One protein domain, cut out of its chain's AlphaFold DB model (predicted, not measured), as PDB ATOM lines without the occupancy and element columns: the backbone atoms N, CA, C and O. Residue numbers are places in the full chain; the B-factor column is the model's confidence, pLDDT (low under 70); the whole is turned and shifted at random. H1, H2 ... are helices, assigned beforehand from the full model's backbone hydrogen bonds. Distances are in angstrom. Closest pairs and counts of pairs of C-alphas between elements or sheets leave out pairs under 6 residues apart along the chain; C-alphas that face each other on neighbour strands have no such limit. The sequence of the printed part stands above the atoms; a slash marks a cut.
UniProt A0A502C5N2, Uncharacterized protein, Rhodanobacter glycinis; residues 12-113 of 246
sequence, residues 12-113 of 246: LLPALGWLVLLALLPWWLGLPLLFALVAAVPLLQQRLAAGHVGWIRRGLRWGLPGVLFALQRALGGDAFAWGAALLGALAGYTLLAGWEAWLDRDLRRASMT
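What this domain is: This is residues 12 to 113 of the 246 residues of an uncharacterized protein of Rhodanobacter glycinis (UniProt A0A502C5N2). Three long helices, H2, H3 and H4, run to and fro side by side as two helical hairpins that share H3, and the short first helix, H1, packs on H3 at a slant. H4 is the longest helix and runs on past the others, so that residues 108 to 113 stick out at its end. The printed part has 102 residues, with four named helices in the order H1, H2, H3, H4 and no named strand, and its class is all helix. It is only just compact, close to loose, with a radius of gyration of the C-alphas of 15.1 A and spans of 51 by 24 by 22 A.

How they stand to each other: H1, residues 12 to 24, touches the hub H3, residues 50 to 74, closest at the C-alphas of Ala 23 and Gly 66, 4.2 A apart; they run the same way at a tilt of 36 degrees, only just steep. H2, residues 27 to 45, forms a hairpin with H3, opposite ways at a shallow tilt of 15 degrees, with the closest C-alphas, those of Trp 27 and Ala 70, 5.4 A apart. H1 and H2 are close but not clearly touching, with C-alphas 22 and 30 at 6.0 A. H4, residues 79 to 111, touches H3 with residues 81 to 96 alone, in a hairpin at a shallow tilt of 15 degrees; the closest C-alphas, of Gln 72 and Ala 81, are 5.2 A apart. H2 and H4 are near each other, and H1 and H4 are apart. Every O i to N i+4 pair is within hydrogen-bond range in H1 and H4, against 12 of 15 in H2 and 17 of 21 in H3.

Where its parts are: H1 begins at C-alpha 12, (30.894, -50.707, -17.047). H2 measures 27.1 A, H3 36.6 A and H4 47.5 A, ending at C-alpha 111, (3.382, -65.807, -21.693).

The domain as a whole: The C-alphas of Asp 78 and Thr 113 are farthest apart, at 51.5 A. The three links are tight and the printed part has no cut. Mean pLDDT of the printed part is 71.8, with residues 42 to 56 and 106 to 113 among those under 70.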
ATOM      1  N   LEU A  12      30.404 -51.114 -18.363       61.72
ATOM      2  CA  LEU A  12      30.894 -50.707 -17.047       61.72
ATOM      3  C   LEU A  12      31.132 -49.194 -16.930       61.72
ATOM      4  O   LEU A  12      30.916 -48.636 -15.863       61.72
ATOM      5  N   LEU A  13      31.525 -48.512 -18.013       69.75
ATOM      6  CA  LEU A  13      31.770 -47.062 -17.998       69.75
ATOM      7  C   LEU A  13      30.512 -46.231 -17.689       69.75
ATOM      8  O   LEU A  13      30.577 -45.388 -16.794       69.75
ATOM      9  N   PRO A  14      29.360 -46.446 -18.359       70.19
ATOM     10  CA  PRO A  14      28.140 -45.723 -18.007       70.19
ATOM     11  C   PRO A  14      27.616 -46.113 -16.619       70.19
ATOM     12  O   PRO A  14      27.077 -45.259 -15.924       70.19
ATOM     13  N   ALA A  15      27.814 -47.364 -16.183       67.38
ATOM     14  CA  ALA A  15      27.434 -47.809 -14.841       67.38
ATOM     15  C   ALA A  15      28.256 -47.114 -13.738       67.38
ATOM     16  O   ALA A  15      27.687 -46.638 -12.760       67.38
ATOM     17  N   LEU A  16      29.575 -46.987 -13.927       72.38
ATOM     18  CA  LEU A  16      30.464 -46.235 -13.036       72.38
ATOM     19  C   LEU A  16      30.104 -44.748 -12.997       72.38
ATOM     20  O   LEU A  16      30.004 -44.176 -11.916       72.38
ATOM     21  N   GLY A  17      29.861 -44.132 -14.159       76.88
ATOM     22  CA  GLY A  17      29.431 -42.734 -14.228       76.88
ATOM     23  C   GLY A  17      28.112 -42.491 -13.492       76.88
ATOM     24  O   GLY A  17      27.980 -41.508 -12.769       76.88
ATOM     25  N   TRP A  18      27.161 -43.418 -13.620       76.81
ATOM     26  CA  TRP A  18      25.879 -43.371 -12.918       76.81
ATOM     27  C   TRP A  18      26.020 -43.512 -11.399       76.81
ATOM     28  O   TRP A  18      25.401 -42.757 -10.650       76.81
ATOM     29  N   LEU A  19      26.879 -44.427 -10.942       73.25
ATOM     30  CA  LEU A  19      27.183 -44.608  -9.523       73.25
ATOM     31  C   LEU A  19      27.790 -43.334  -8.929       73.25
ATOM     32  O   LEU A  19      27.300 -42.842  -7.916       73.25
ATOM     33  N   VAL A  20      28.814 -42.773  -9.582       73.81
ATOM     34  CA  VAL A  20      29.487 -41.544  -9.128       73.81
ATOM     35  C   VAL A  20      28.514 -40.367  -9.087       73.81
ATOM     36  O   VAL A  20      28.513 -39.609  -8.122       73.81
ATOM     37  N   LEU A  21      27.648 -40.233 -10.094       76.19
ATOM     38  CA  LEU A  21      26.631 -39.184 -10.129       76.19
ATOM     39  C   LEU A  21      25.674 -39.277  -8.932       76.19
ATOM     40  O   LEU A  21      25.425 -38.272  -8.271       76.19
ATOM     41  N   LEU A  22      25.161 -40.475  -8.635       72.06
ATOM     42  CA  LEU A  22      24.238 -40.686  -7.517       72.06
ATOM     43  C   LEU A  22      24.919 -40.582  -6.149       72.06
ATOM     44  O   LEU A  22      24.286 -40.129  -5.203       72.06
ATOM     45  N   ALA A  23      26.199 -40.939  -6.059       69.12
ATOM     46  CA  ALA A  23      27.019 -40.752  -4.864       69.12
ATOM     47  C   ALA A  23      27.289 -39.271  -4.544       69.12
ATOM     48  O   ALA A  23      27.459 -38.911  -3.380       69.12
ATOM     49  N   LEU A  24      27.335 -38.417  -5.571       69.00
ATOM     50  CA  LEU A  24      27.516 -36.968  -5.435       69.00
ATOM     51  C   LEU A  24      26.194 -36.215  -5.228       69.00
ATOM     52  O   LEU A  24      26.207 -35.083  -4.743       69.00
ATOM     53  N   LEU A  25      25.064 -36.819  -5.600       69.00
ATOM     54  CA  LEU A  25      23.743 -36.218  -5.450       69.00
ATOM     55  C   LEU A  25      23.307 -36.206  -3.972       69.00
ATOM     56  O   LEU A  25      23.612 -37.138  -3.227       69.00
ATOM     57  N   PRO A  26      22.525 -35.202  -3.532       72.12
ATOM     58  CA  PRO A  26      21.876 -35.253  -2.230       72.12
ATOM     59  C   PRO A  26      21.003 -36.509  -2.135       72.12
ATOM     60  O   PRO A  26      20.207 -36.788  -3.034       72.12
ATOM     61  N   TRP A  27      21.122 -37.258  -1.038       63.84
ATOM     62  CA  TRP A  27      20.420 -38.535  -0.860       63.84
ATOM     63  C   TRP A  27      18.891 -38.412  -1.007       63.84
ATOM     64  O   TRP A  27      18.251 -39.312  -1.552       63.84
ATOM     65  N   TRP A  28      18.327 -37.258  -0.624       72.69
ATOM     66  CA  TRP A  28      16.914 -36.900  -0.794       72.69
ATOM     67  C   TRP A  28      16.451 -36.846  -2.256       72.69
ATOM     68  O   TRP A  28      15.260 -36.962  -2.501       72.69
ATOM     69  N   LEU A  29      17.357 -36.661  -3.222       68.94
ATOM     70  CA  LEU A  29      17.063 -36.638  -4.662       68.94
ATOM     71  C   LEU A  29      17.345 -37.989  -5.327       68.94
ATOM     72  O   LEU A  29      16.640 -38.378  -6.254       68.94
ATOM     73  N   GLY A  30      18.342 -38.728  -4.836       70.81
ATOM     74  CA  GLY A  30      18.679 -40.056  -5.351       70.81
ATOM     75  C   GLY A  30      17.585 -41.095  -5.089       70.81
ATOM     76  O   GLY A  30      17.213 -41.843  -5.990       70.81
ATOM     77  N   LEU A  31      17.020 -41.107  -3.877       67.69
ATOM     78  CA  LEU A  31      15.928 -42.009  -3.492       67.69
ATOM     79  C   LEU A  31      14.659 -41.864  -4.354       67.69
ATOM     80  O   LEU A  31      14.241 -42.865  -4.941       67.69
ATOM     81  N   PRO A  32      14.045 -40.671  -4.491       74.81
ATOM     82  CA  PRO A  32      12.843 -40.509  -5.307       74.81
ATOM     83  C   PRO A  32      13.109 -40.786  -6.786       74.81
ATOM     84  O   PRO A  32      12.223 -41.287  -7.472       74.81
ATOM     85  N   LEU A  33      14.328 -40.539  -7.278       74.50
ATOM     86  CA  LEU A  33      14.710 -40.884  -8.644       74.50
ATOM     87  C   LEU A  33      14.712 -42.405  -8.867       74.50
ATOM     88  O   LEU A  33      14.172 -42.877  -9.867       74.50
ATOM     89  N   LEU A  34      15.273 -43.182  -7.931       72.19
ATOM     90  CA  LEU A  34      15.230 -44.647  -7.999       72.19
ATOM     91  C   LEU A  34      13.791 -45.168  -7.874       72.19
ATOM     92  O   LEU A  34      13.411 -46.062  -8.625       72.19
ATOM     93  N   PHE A  35      12.967 -44.574  -7.006       74.56
ATOM     94  CA  PHE A  35      11.545 -44.919  -6.900       74.56
ATOM     95  C   PHE A  35      10.764 -44.616  -8.184       74.56
ATOM     96  O   PHE A  35       9.975 -45.449  -8.632       74.56
ATOM     97  N   ALA A  36      11.015 -43.470  -8.820       77.31
ATOM     98  CA  ALA A  36      10.418 -43.128 -10.106       77.31
ATOM     99  C   ALA A  36      10.829 -44.131 -11.195       77.31
ATOM    100  O   ALA A  36       9.990 -44.546 -11.987       77.31
ATOM    101  N   LEU A  37      12.090 -44.581 -11.200       72.06
ATOM    102  CA  LEU A  37      12.574 -45.634 -12.099       72.06
ATOM    103  C   LEU A  37      11.873 -46.980 -11.852       72.06
ATOM    104  O   LEU A  37      11.453 -47.614 -12.818       72.06
ATOM    105  N   VAL A  38      11.695 -47.393 -10.592       76.00
ATOM    106  CA  VAL A  38      10.940 -48.611 -10.229       76.00
ATOM    107  C   VAL A  38       9.495 -48.527 -10.718       76.00
ATOM    108  O   VAL A  38       9.010 -49.474 -11.327       76.00
ATOM    109  N   ALA A  39       8.816 -47.396 -10.507       76.06
ATOM    110  CA  ALA A  39       7.429 -47.197 -10.937       76.06
ATOM    111  C   ALA A  39       7.283 -47.083 -12.465       76.06
ATOM    112  O   ALA A  39       6.284 -47.515 -13.040       76.06
ATOM    113  N   ALA A  40       8.292 -46.531 -13.138       71.38
ATOM    114  CA  ALA A  40       8.329 -46.387 -14.585       71.38
ATOM    115  C   ALA A  40       8.462 -47.746 -15.295       71.38
ATOM    116  O   ALA A  40       7.867 -47.949 -16.351       71.38
ATOM    117  N   VAL A  41       9.197 -48.699 -14.717       71.94
ATOM    118  CA  VAL A  41       9.443 -50.012 -15.338       71.94
ATOM    119  C   VAL A  41       8.165 -50.771 -15.705       71.94
ATOM    120  O   VAL A  41       8.053 -51.102 -16.881       71.94
ATOM    121  N   PRO A  42       7.184 -51.020 -14.816       67.12
ATOM    122  CA  PRO A  42       5.973 -51.753 -15.189       67.12
ATOM    123  C   PRO A  42       5.144 -51.017 -16.254       67.12
ATOM    124  O   PRO A  42       4.586 -51.658 -17.141       67.12
ATOM    125  N   LEU A  43       5.118 -49.677 -16.228       66.94
ATOM    126  CA  LEU A  43       4.403 -48.851 -17.214       66.94
ATOM    127  C   LEU A  43       5.052 -48.907 -18.604       66.94
ATOM    128  O   LEU A  43       4.373 -48.947 -19.629       66.94
ATOM    129  N   LEU A  44       6.383 -48.906 -18.647       65.12
ATOM    130  CA  LEU A  44       7.163 -48.876 -19.884       65.12
ATOM    131  C   LEU A  44       7.455 -50.284 -20.423       65.12
ATOM    132  O   LEU A  44       7.698 -50.430 -21.618       65.12
ATOM    133  N   GLN A  45       7.360 -51.326 -19.592       63.75
ATOM    134  CA  GLN A  45       7.556 -52.729 -19.971       63.75
ATOM    135  C   GLN A  45       6.514 -53.222 -20.987       63.75
ATOM    136  O   GLN A  45       6.843 -54.064 -21.815       63.75
ATOM    137  N   GLN A  46       5.301 -52.655 -20.995       58.94
ATOM    138  CA  GLN A  46       4.289 -52.950 -22.020       58.94
ATOM    139  C   GLN A  46       4.550 -52.251 -23.366       58.94
ATOM    140  O   GLN A  46       4.004 -52.667 -24.384       58.94
ATOM    141  N   ARG A  47       5.352 -51.175 -23.394       55.75
ATOM    142  CA  ARG A  47       5.534 -50.330 -24.591       55.75
ATOM    143  C   ARG A  47       6.943 -50.339 -25.184       55.75
ATOM    144  O   ARG A  47       7.103 -49.933 -26.333       55.75
ATOM    145  N   LEU A  48       7.963 -50.774 -24.444       54.19
ATOM    146  CA  LEU A  48       9.356 -50.769 -24.900       54.19
ATOM    147  C   LEU A  48       9.904 -52.168 -25.163       54.19
ATOM    148  O   LEU A  48       9.775 -53.080 -24.354       54.19
ATOM    149  N   ALA A  49      10.621 -52.293 -26.283       55.25
ATOM    150  CA  ALA A  49      11.354 -53.496 -26.655       55.25
ATOM    151  C   ALA A  49      12.308 -53.952 -25.532       55.25
ATOM    152  O   ALA A  49      13.031 -53.128 -24.960       55.25
ATOM    153  N   ALA A  50      12.370 -55.270 -25.295       58.66
ATOM    154  CA  ALA A  50      13.086 -55.945 -24.199       58.66
ATOM    155  C   ALA A  50      14.531 -55.457 -23.948       58.66
ATOM    156  O   ALA A  50      15.029 -55.498 -22.823       58.66
ATOM    157  N   GLY A  51      15.198 -54.920 -24.975       56.69
ATOM    158  CA  GLY A  51      16.527 -54.322 -24.854       56.69
ATOM    159  C   GLY A  51      16.612 -53.122 -23.898       56.69
ATOM    160  O   GLY A  51      17.619 -52.995 -23.208       56.69
ATOM    161  N   HIS A  52      15.589 -52.263 -23.811       62.62
ATOM    162  CA  HIS A  52      15.627 -51.054 -22.967       62.62
ATOM    163  C   HIS A  52      15.376 -51.357 -21.485       62.62
ATOM    164  O   HIS A  52      15.984 -50.732 -20.616       62.62
ATOM    165  N   VAL A  53      14.564 -52.373 -21.187       64.81
ATOM    166  CA  VAL A  53      14.299 -52.835 -19.814       64.81
ATOM    167  C   VAL A  53      15.588 -53.321 -19.141       64.81
ATOM    168  O   VAL A  53      15.842 -53.007 -17.979       64.81
ATOM    169  N   GLY A  54      16.460 -54.004 -19.892       67.00
ATOM    170  CA  GLY A  54      17.763 -54.450 -19.391       67.00
ATOM    171  C   GLY A  54      18.695 -53.303 -18.979       67.00
ATOM    172  O   GLY A  54      19.452 -53.442 -18.017       67.00
ATOM    173  N   TRP A  55      18.625 -52.151 -19.657       66.12
ATOM    174  CA  TRP A  55      19.388 -50.958 -19.273       66.12
ATOM    175  C   TRP A  55      18.854 -50.327 -17.991       66.12
ATOM    176  O   TRP A  55      19.648 -49.947 -17.132       66.12
ATOM    177  N   ILE A  56      17.531 -50.279 -17.828       69.69
ATOM    178  CA  ILE A  56      16.896 -49.723 -16.630       69.69
ATOM    179  C   ILE A  56      17.207 -50.586 -15.399       69.69
ATOM    180  O   ILE A  56      17.653 -50.054 -14.386       69.69
ATOM    181  N   ARG A  57      17.093 -51.920 -15.502       73.19
ATOM    182  CA  ARG A  57      17.470 -52.840 -14.409       73.19
ATOM    183  C   ARG A  57      18.939 -52.689 -14.013       73.19
ATOM    184  O   ARG A  57      19.280 -52.662 -12.833       73.19
ATOM    185  N   ARG A  58      19.826 -52.515 -14.998       72.62
ATOM    186  CA  ARG A  58      21.253 -52.282 -14.743       72.62
ATOM    187  C   ARG A  58      21.497 -50.930 -14.064       72.62
ATOM    188  O   ARG A  58      22.287 -50.872 -13.129       72.62
ATOM    189  N   GLY A  59      20.791 -49.877 -14.475       72.94
ATOM    190  CA  GLY A  59      20.826 -48.571 -13.809       72.94
ATOM    191  C   GLY A  59      20.332 -48.624 -12.359       72.94
ATOM    192  O   GLY A  59      20.904 -47.964 -11.498       72.94
ATOM    193  N   LEU A  60      19.333 -49.460 -12.070       74.94
ATOM    194  CA  LEU A  60      18.792 -49.647 -10.724       74.94
ATOM    195  C   LEU A  60      19.785 -50.388  -9.808       74.94
ATOM    196  O   LEU A  60      20.077 -49.922  -8.708       74.94
ATOM    197  N   ARG A  61      20.395 -51.475 -10.308       78.38
ATOM    198  CA  ARG A  61      21.422 -52.255  -9.585       78.38
ATOM    199  C   ARG A  61      22.669 -51.439  -9.241       78.38
ATOM    200  O   ARG A  61      23.212 -51.603  -8.156       78.38
ATOM    201  N   TRP A  62      23.115 -50.563 -10.144       75.25
ATOM    202  CA  TRP A  62      24.298 -49.716  -9.921       75.25
ATOM    203  C   TRP A  62      23.983 -48.358  -9.285       75.25
ATOM    204  O   TRP A  62      24.886 -47.704  -8.769       75.25
ATOM    205  N   GLY A  63      22.715 -47.940  -9.281       73.56
ATOM    206  CA  GLY A  63      22.278 -46.712  -8.620       73.56
ATOM    207  C   GLY A  63      22.070 -46.864  -7.114       73.56
ATOM    208  O   GLY A  63      22.359 -45.932  -6.366       73.56
ATOM    209  N   LEU A  64      21.644 -48.047  -6.657       75.94
ATOM    210  CA  LEU A  64      21.445 -48.340  -5.233       75.94
ATOM    211  C   LEU A  64      22.729 -48.143  -4.390       75.94
ATOM    212  O   LEU A  64      22.663 -47.427  -3.390       75.94
ATOM    213  N   PRO A  65      23.913 -48.657  -4.798       75.06
ATOM    214  CA  PRO A  65      25.171 -48.397  -4.097       75.06
ATOM    215  C   PRO A  65      25.529 -46.908  -4.040       75.06
ATOM    216  O   PRO A  65      26.009 -46.436  -3.014       75.06
ATOM    217  N   GLY A  66      25.268 -46.157  -5.118       74.56
ATOM    218  CA  GLY A  66      25.533 -44.718  -5.171       74.56
ATOM    219  C   GLY A  66      24.705 -43.934  -4.148       74.56
ATOM    220  O   GLY A  66      25.250 -43.133  -3.396       74.56
ATOM    221  N   VAL A  67      23.404 -44.218  -4.046       74.88
ATOM    222  CA  VAL A  67      22.515 -43.547  -3.077       74.88
ATOM    223  C   VAL A  67      22.835 -43.937  -1.631       74.88
ATOM    224  O   VAL A  67      22.800 -43.084  -0.746       74.88
ATOM    225  N   LEU A  68      23.204 -45.196  -1.379       76.06
ATOM    226  CA  LEU A  68      23.630 -45.650  -0.050       76.06
ATOM    227  C   LEU A  68      24.938 -44.991   0.389       76.06
ATOM    228  O   LEU A  68      25.082 -44.635   1.556       76.06
ATOM    229  N   PHE A  69      25.858 -44.762  -0.547       74.44
ATOM    230  CA  PHE A  69      27.079 -44.006  -0.288       74.44
ATOM    231  C   PHE A  69      26.785 -42.528   0.016       74.44
ATOM    232  O   PHE A  69      27.327 -41.970   0.968       74.44
ATOM    233  N   ALA A  70      25.867 -41.900  -0.728       76.94
ATOM    234  CA  ALA A  70      25.417 -40.535  -0.443       76.94
ATOM    235  C   ALA A  70      24.751 -40.419   0.943       76.94
ATOM    236  O   ALA A  70      24.977 -39.445   1.663       76.94
ATOM    237  N   LEU A  71      23.968 -41.428   1.340       73.00
ATOM    238  CA  LEU A  71      23.343 -41.514   2.661       73.00
ATOM    239  C   LEU A  71      24.387 -41.713   3.773       73.00
ATOM    240  O   LEU A  71      24.343 -41.011   4.780       73.00
ATOM    241  N   GLN A  72      25.365 -42.603   3.571       78.75
ATOM    242  CA  GLN A  72      26.480 -42.826   4.500       78.75
ATOM    243  C   GLN A  72      27.291 -41.544   4.728       78.75
ATOM    244  O   GLN A  72      27.603 -41.201   5.870       78.75
ATOM    245  N   ARG A  73      27.573 -40.798   3.654       77.38
ATOM    246  CA  ARG A  73      28.235 -39.490   3.722       77.38
ATOM    247  C   ARG A  73      27.395 -38.458   4.479       77.38
ATOM    248  O   ARG A  73      27.946 -37.684   5.254       77.38
ATOM    249  N   ALA A  74      26.080 -38.429   4.263       73.06
ATOM    250  CA  ALA A  74      25.186 -37.489   4.939       73.06
ATOM    251  C   ALA A  74      25.016 -37.785   6.440       73.06
ATOM    252  O   ALA A  74      24.799 -36.863   7.217       73.06
ATOM    253  N   LEU A  75      25.150 -39.051   6.842       72.12
ATOM    254  CA  LEU A  75      25.065 -39.514   8.232       72.12
ATOM    255  C   LEU A  75      26.387 -39.375   9.015       72.12
ATOM    256  O   LEU A  75      26.480 -39.865  10.135       72.12
ATOM    257  N   GLY A  76      27.408 -38.723   8.450       69.75
ATOM    258  CA  GLY A  76      28.638 -38.376   9.174       69.75
ATOM    259  C   GLY A  76      29.730 -39.451   9.193       69.75
ATOM    260  O   GLY A  76      30.780 -39.224   9.776       69.75
ATOM    261  N   GLY A  77      29.541 -40.590   8.517       69.69
ATOM    262  CA  GLY A  77      30.597 -41.598   8.332       69.69
ATOM    263  C   GLY A  77      30.945 -42.463   9.552       69.69
ATOM    264  O   GLY A  77      31.835 -43.306   9.443       69.69
ATOM    265  N   ASP A  78      30.229 -42.312  10.667       79.69
ATOM    266  CA  ASP A  78      30.411 -43.115  11.879       79.69
ATOM    267  C   ASP A  78      30.082 -44.605  11.672       79.69
ATOM    268  O   ASP A  78      29.431 -45.003  10.702       79.69
ATOM    269  N   ALA A  79      30.481 -45.459  12.623       78.56
ATOM    270  CA  ALA A  79      30.182 -46.898  12.599       78.56
ATOM    271  C   ALA A  79      28.675 -47.187  12.431       78.56
ATOM    272  O   ALA A  79      28.286 -48.138  11.751       78.56
ATOM    273  N   PHE A  80      27.822 -46.323  12.986       73.38
ATOM    274  CA  PHE A  80      26.375 -46.383  12.800       73.38
ATOM    275  C   PHE A  80      25.950 -46.075  11.355       73.38
ATOM    276  O   PHE A  80      25.094 -46.767  10.810       73.38
ATOM    277  N   ALA A  81      26.578 -45.094  10.699       74.62
ATOM    278  CA  ALA A  81      26.321 -44.764   9.297       74.62
ATOM    279  C   ALA A  81      26.732 -45.913   8.363       74.62
ATOM    280  O   ALA A  81      26.022 -46.218   7.404       74.62
ATOM    281  N   TRP A  82      27.832 -46.602   8.677       76.00
ATOM    282  CA  TRP A  82      28.234 -47.827   7.985       76.00
ATOM    283  C   TRP A  82      27.240 -48.969   8.197       76.00
ATOM    284  O   TRP A  82      26.853 -49.621   7.227       76.00
ATOM    285  N   GLY A  83      26.774 -49.178   9.431       78.50
ATOM    286  CA  GLY A  83      25.740 -50.169   9.741       78.50
ATOM    287  C   GLY A  83      24.430 -49.899   8.995       78.50
ATOM    288  O   GLY A  83      23.875 -50.802   8.370       78.50
ATOM    289  N   ALA A  84      23.977 -48.644   8.980       75.00
ATOM    290  CA  ALA A  84      22.793 -48.218   8.242       75.00
ATOM    291  C   ALA A  84      22.960 -48.398   6.724       75.00
ATOM    292  O   ALA A  84      22.029 -48.845   6.056       75.00
ATOM    293  N   ALA A  85      24.144 -48.116   6.174       77.62
ATOM    294  CA  ALA A  85      24.432 -48.314   4.756       77.62
ATOM    295  C   ALA A  85      24.463 -49.798   4.364       77.62
ATOM    296  O   ALA A  85      23.917 -50.161   3.327       77.62
ATOM    297  N   LEU A  86      25.047 -50.667   5.197       79.94
ATOM    298  CA  LEU A  86      25.063 -52.119   4.985       79.94
ATOM    299  C   LEU A  86      23.663 -52.732   5.102       79.94
ATOM    300  O   LEU A  86      23.277 -53.532   4.251       79.94
ATOM    301  N   LEU A  87      22.881 -52.325   6.104       81.56
ATOM    302  CA  LEU A  87      21.484 -52.747   6.242       81.56
ATOM    303  C   LEU A  87      20.628 -52.232   5.083       81.56
ATOM    304  O   LEU A  87      19.824 -52.984   4.539       81.56
ATOM    305  N   GLY A  88      20.836 -50.985   4.660       78.38
ATOM    306  CA  GLY A  88      20.178 -50.404   3.494       78.38
ATOM    307  C   GLY A  88      20.576 -51.097   2.190       78.38
ATOM    308  O   GLY A  88      19.719 -51.318   1.340       78.38
ATOM    309  N   ALA A  89      21.839 -51.505   2.045       80.75
ATOM    310  CA  ALA A  89      22.304 -52.317   0.924       80.75
ATOM    311  C   ALA A  89      21.608 -53.669   0.915       80.75
ATOM    312  O   ALA A  89      21.043 -54.050  -0.103       80.75
ATOM    313  N   LEU A  90      21.593 -54.363   2.051       83.00
ATOM    314  CA  LEU A  90      20.960 -55.669   2.162       83.00
ATOM    315  C   LEU A  90      19.460 -55.580   1.866       83.00
ATOM    316  O   LEU A  90      18.978 -56.286   0.990       83.00
ATOM    317  N   ALA A  91      18.736 -54.690   2.546       80.19
ATOM    318  CA  ALA A  91      17.300 -54.502   2.357       80.19
ATOM    319  C   ALA A  91      16.959 -54.006   0.941       80.19
ATOM    320  O   ALA A  91      16.022 -54.491   0.314       80.19
ATOM    321  N   GLY A  92      17.736 -53.060   0.411       78.50
ATOM    322  CA  GLY A  92      17.530 -52.518  -0.927       78.50
ATOM    323  C   GLY A  92      17.786 -53.556  -2.016       78.50
ATOM    324  O   GLY A  92      17.003 -53.659  -2.957       78.50
ATOM    325  N   TYR A  93      18.838 -54.366  -1.880       79.50
ATOM    326  CA  TYR A  93      19.173 -55.396  -2.863       79.50
ATOM    327  C   TYR A  93      18.244 -56.613  -2.771       79.50
ATOM    328  O   TYR A  93      17.913 -57.190  -3.804       79.50
ATOM    329  N   THR A  94      17.767 -56.987  -1.577       82.06
ATOM    330  CA  THR A  94      16.763 -58.057  -1.427       82.06
ATOM    331  C   THR A  94      15.408 -57.638  -1.979       82.06
ATOM    332  O   THR A  94      14.787 -58.417  -2.700       82.06
ATOM    333  N   LEU A  95      14.971 -56.402  -1.722       82.00
ATOM    334  CA  LEU A  95      13.729 -55.870  -2.277       82.00
ATOM    335  C   LEU A  95      13.819 -55.733  -3.800       82.00
ATOM    336  O   LEU A  95      12.888 -56.116  -4.507       82.00
ATOM    337  N   LEU A  96      14.966 -55.279  -4.312       82.19
ATOM    338  CA  LEU A  96      15.241 -55.228  -5.745       82.19
ATOM    339  C   LEU A  96      15.193 -56.622  -6.385       82.19
ATOM    340  O   LEU A  96      14.532 -56.799  -7.404       82.19
ATOM    341  N   ALA A  97      15.850 -57.614  -5.779       81.88
ATOM    342  CA  ALA A  97      15.846 -58.988  -6.270       81.88
ATOM    343  C   ALA A  97      14.442 -59.612  -6.224       81.88
ATOM    344  O   ALA A  97      14.033 -60.277  -7.174       81.88
ATOM    345  N   GLY A  98      13.683 -59.366  -5.152       83.88
ATOM    346  CA  GLY A  98      12.299 -59.815  -5.024       83.88
ATOM    347  C   GLY A  98      11.389 -59.192  -6.081       83.88
ATOM    348  O   GLY A  98      10.588 -59.891  -6.697       83.88
ATOM    349  N   TRP A  99      11.554 -57.898  -6.349       80.62
ATOM    350  CA  TRP A  99      10.798 -57.195  -7.381       80.62
ATOM    351  C   TRP A  99      11.165 -57.659  -8.797       80.62
ATOM    352  O   TRP A  99      10.273 -57.904  -9.606       80.62
ATOM    353  N   GLU A 100      12.451 -57.870  -9.097       81.31
ATOM    354  CA  GLU A 100      12.885 -58.469 -10.369       81.31
ATOM    355  C   GLU A 100      12.310 -59.884 -10.548       81.31
ATOM    356  O   GLU A 100      11.781 -60.201 -11.614       81.31
ATOM    357  N   ALA A 101      12.344 -60.713  -9.498       80.94
ATOM    358  CA  ALA A 101      11.774 -62.058  -9.521       80.94
ATOM    359  C   ALA A 101      10.250 -62.044  -9.711       80.94
ATOM    360  O   ALA A 101       9.708 -62.894 -10.420       80.94
ATOM    361  N   TRP A 102       9.556 -61.076  -9.109       80.75
ATOM    362  CA  TRP A 102       8.120 -60.881  -9.288       80.75
ATOM    363  C   TRP A 102       7.784 -60.462 -10.725       80.75
ATOM    364  O   TRP A 102       6.946 -61.102 -11.358       80.75
ATOM    365  N   LEU A 103       8.510 -59.491 -11.290       74.62
ATOM    366  CA  LEU A 103       8.347 -59.092 -12.692       74.62
ATOM    367  C   LEU A 103       8.602 -60.250 -13.660       74.62
ATOM    368  O   LEU A 103       7.862 -60.428 -14.627       74.62
ATOM    369  N   ASP A 104       9.634 -61.054 -13.412       75.12
ATOM    370  CA  ASP A 104       9.960 -62.203 -14.259       75.12
ATOM    371  C   ASP A 104       8.934 -63.336 -14.109       75.12
ATOM    372  O   ASP A 104       8.727 -64.118 -15.040       75.12
ATOM    373  N   ARG A 105       8.279 -63.442 -12.948       72.00
ATOM    374  CA  ARG A 105       7.166 -64.370 -12.719       72.00
ATOM    375  C   ARG A 105       5.903 -63.914 -13.440       72.00
ATOM    376  O   ARG A 105       5.191 -64.755 -13.982       72.00
ATOM    377  N   ASP A 106       5.628 -62.618 -13.462       66.56
ATOM    378  CA  ASP A 106       4.462 -62.067 -14.152       66.56
ATOM    379  C   ASP A 106       4.642 -62.065 -15.668       66.56
ATOM    380  O   ASP A 106       3.693 -62.364 -16.382       66.56
ATOM    381  N   LEU A 107       5.866 -61.871 -16.167       65.62
ATOM    382  CA  LEU A 107       6.203 -62.129 -17.570       65.62
ATOM    383  C   LEU A 107       5.963 -63.589 -17.952       65.62
ATOM    384  O   LEU A 107       5.316 -63.855 -18.961       65.62
ATOM    385  N   ARG A 108       6.442 -64.534 -17.129       61.47
ATOM    386  CA  ARG A 108       6.210 -65.968 -17.354       61.47
ATOM    387  C   ARG A 108       4.727 -66.312 -17.329       61.47
ATOM    388  O   ARG A 108       4.267 -67.040 -18.200       61.47
ATOM    389  N   ARG A 109       3.967 -65.755 -16.383       60.19
ATOM    390  CA  ARG A 109       2.511 -65.932 -16.331       60.19
ATOM    391  C   ARG A 109       1.812 -65.314 -17.537       60.19
ATOM    392  O   ARG A 109       0.974 -65.985 -18.120       60.19
ATOM    393  N   ALA A 110       2.197 -64.117 -17.975       59.50
ATOM    394  CA  ALA A 110       1.634 -63.473 -19.160       59.50
ATOM    395  C   ALA A 110       1.907 -64.272 -20.446       59.50
ATOM    396  O   ALA A 110       1.009 -64.419 -21.265       59.50
ATOM    397  N   SER A 111       3.100 -64.864 -20.597       54.69
ATOM    398  CA  SER A 111       3.382 -65.807 -21.693       54.69
ATOM    399  C   SER A 111       2.648 -67.146 -21.557       54.69
ATOM    400  O   SER A 111       2.510 -67.865 -22.537       54.69
ATOM    401  N   MET A 112       2.195 -67.484 -20.349       51.91
ATOM    402  CA  MET A 112       1.489 -68.726 -20.027       51.91
ATOM    403  C   MET A 112      -0.028 -68.545 -19.896       51.91
ATOM    404  O   MET A 112      -0.683 -69.471 -19.435       51.91
ATOM    405  N   THR A 113      -0.606 -67.394 -20.261       41.38
ATOM    406  CA  THR A 113      -2.054 -67.180 -20.108       41.38
ATOM    407  C   THR A 113      -2.807 -67.463 -21.416       41.38
ATOM    408  O   THR A 113      -2.949 -66.557 -22.235       41.38
TER     409      THR A 113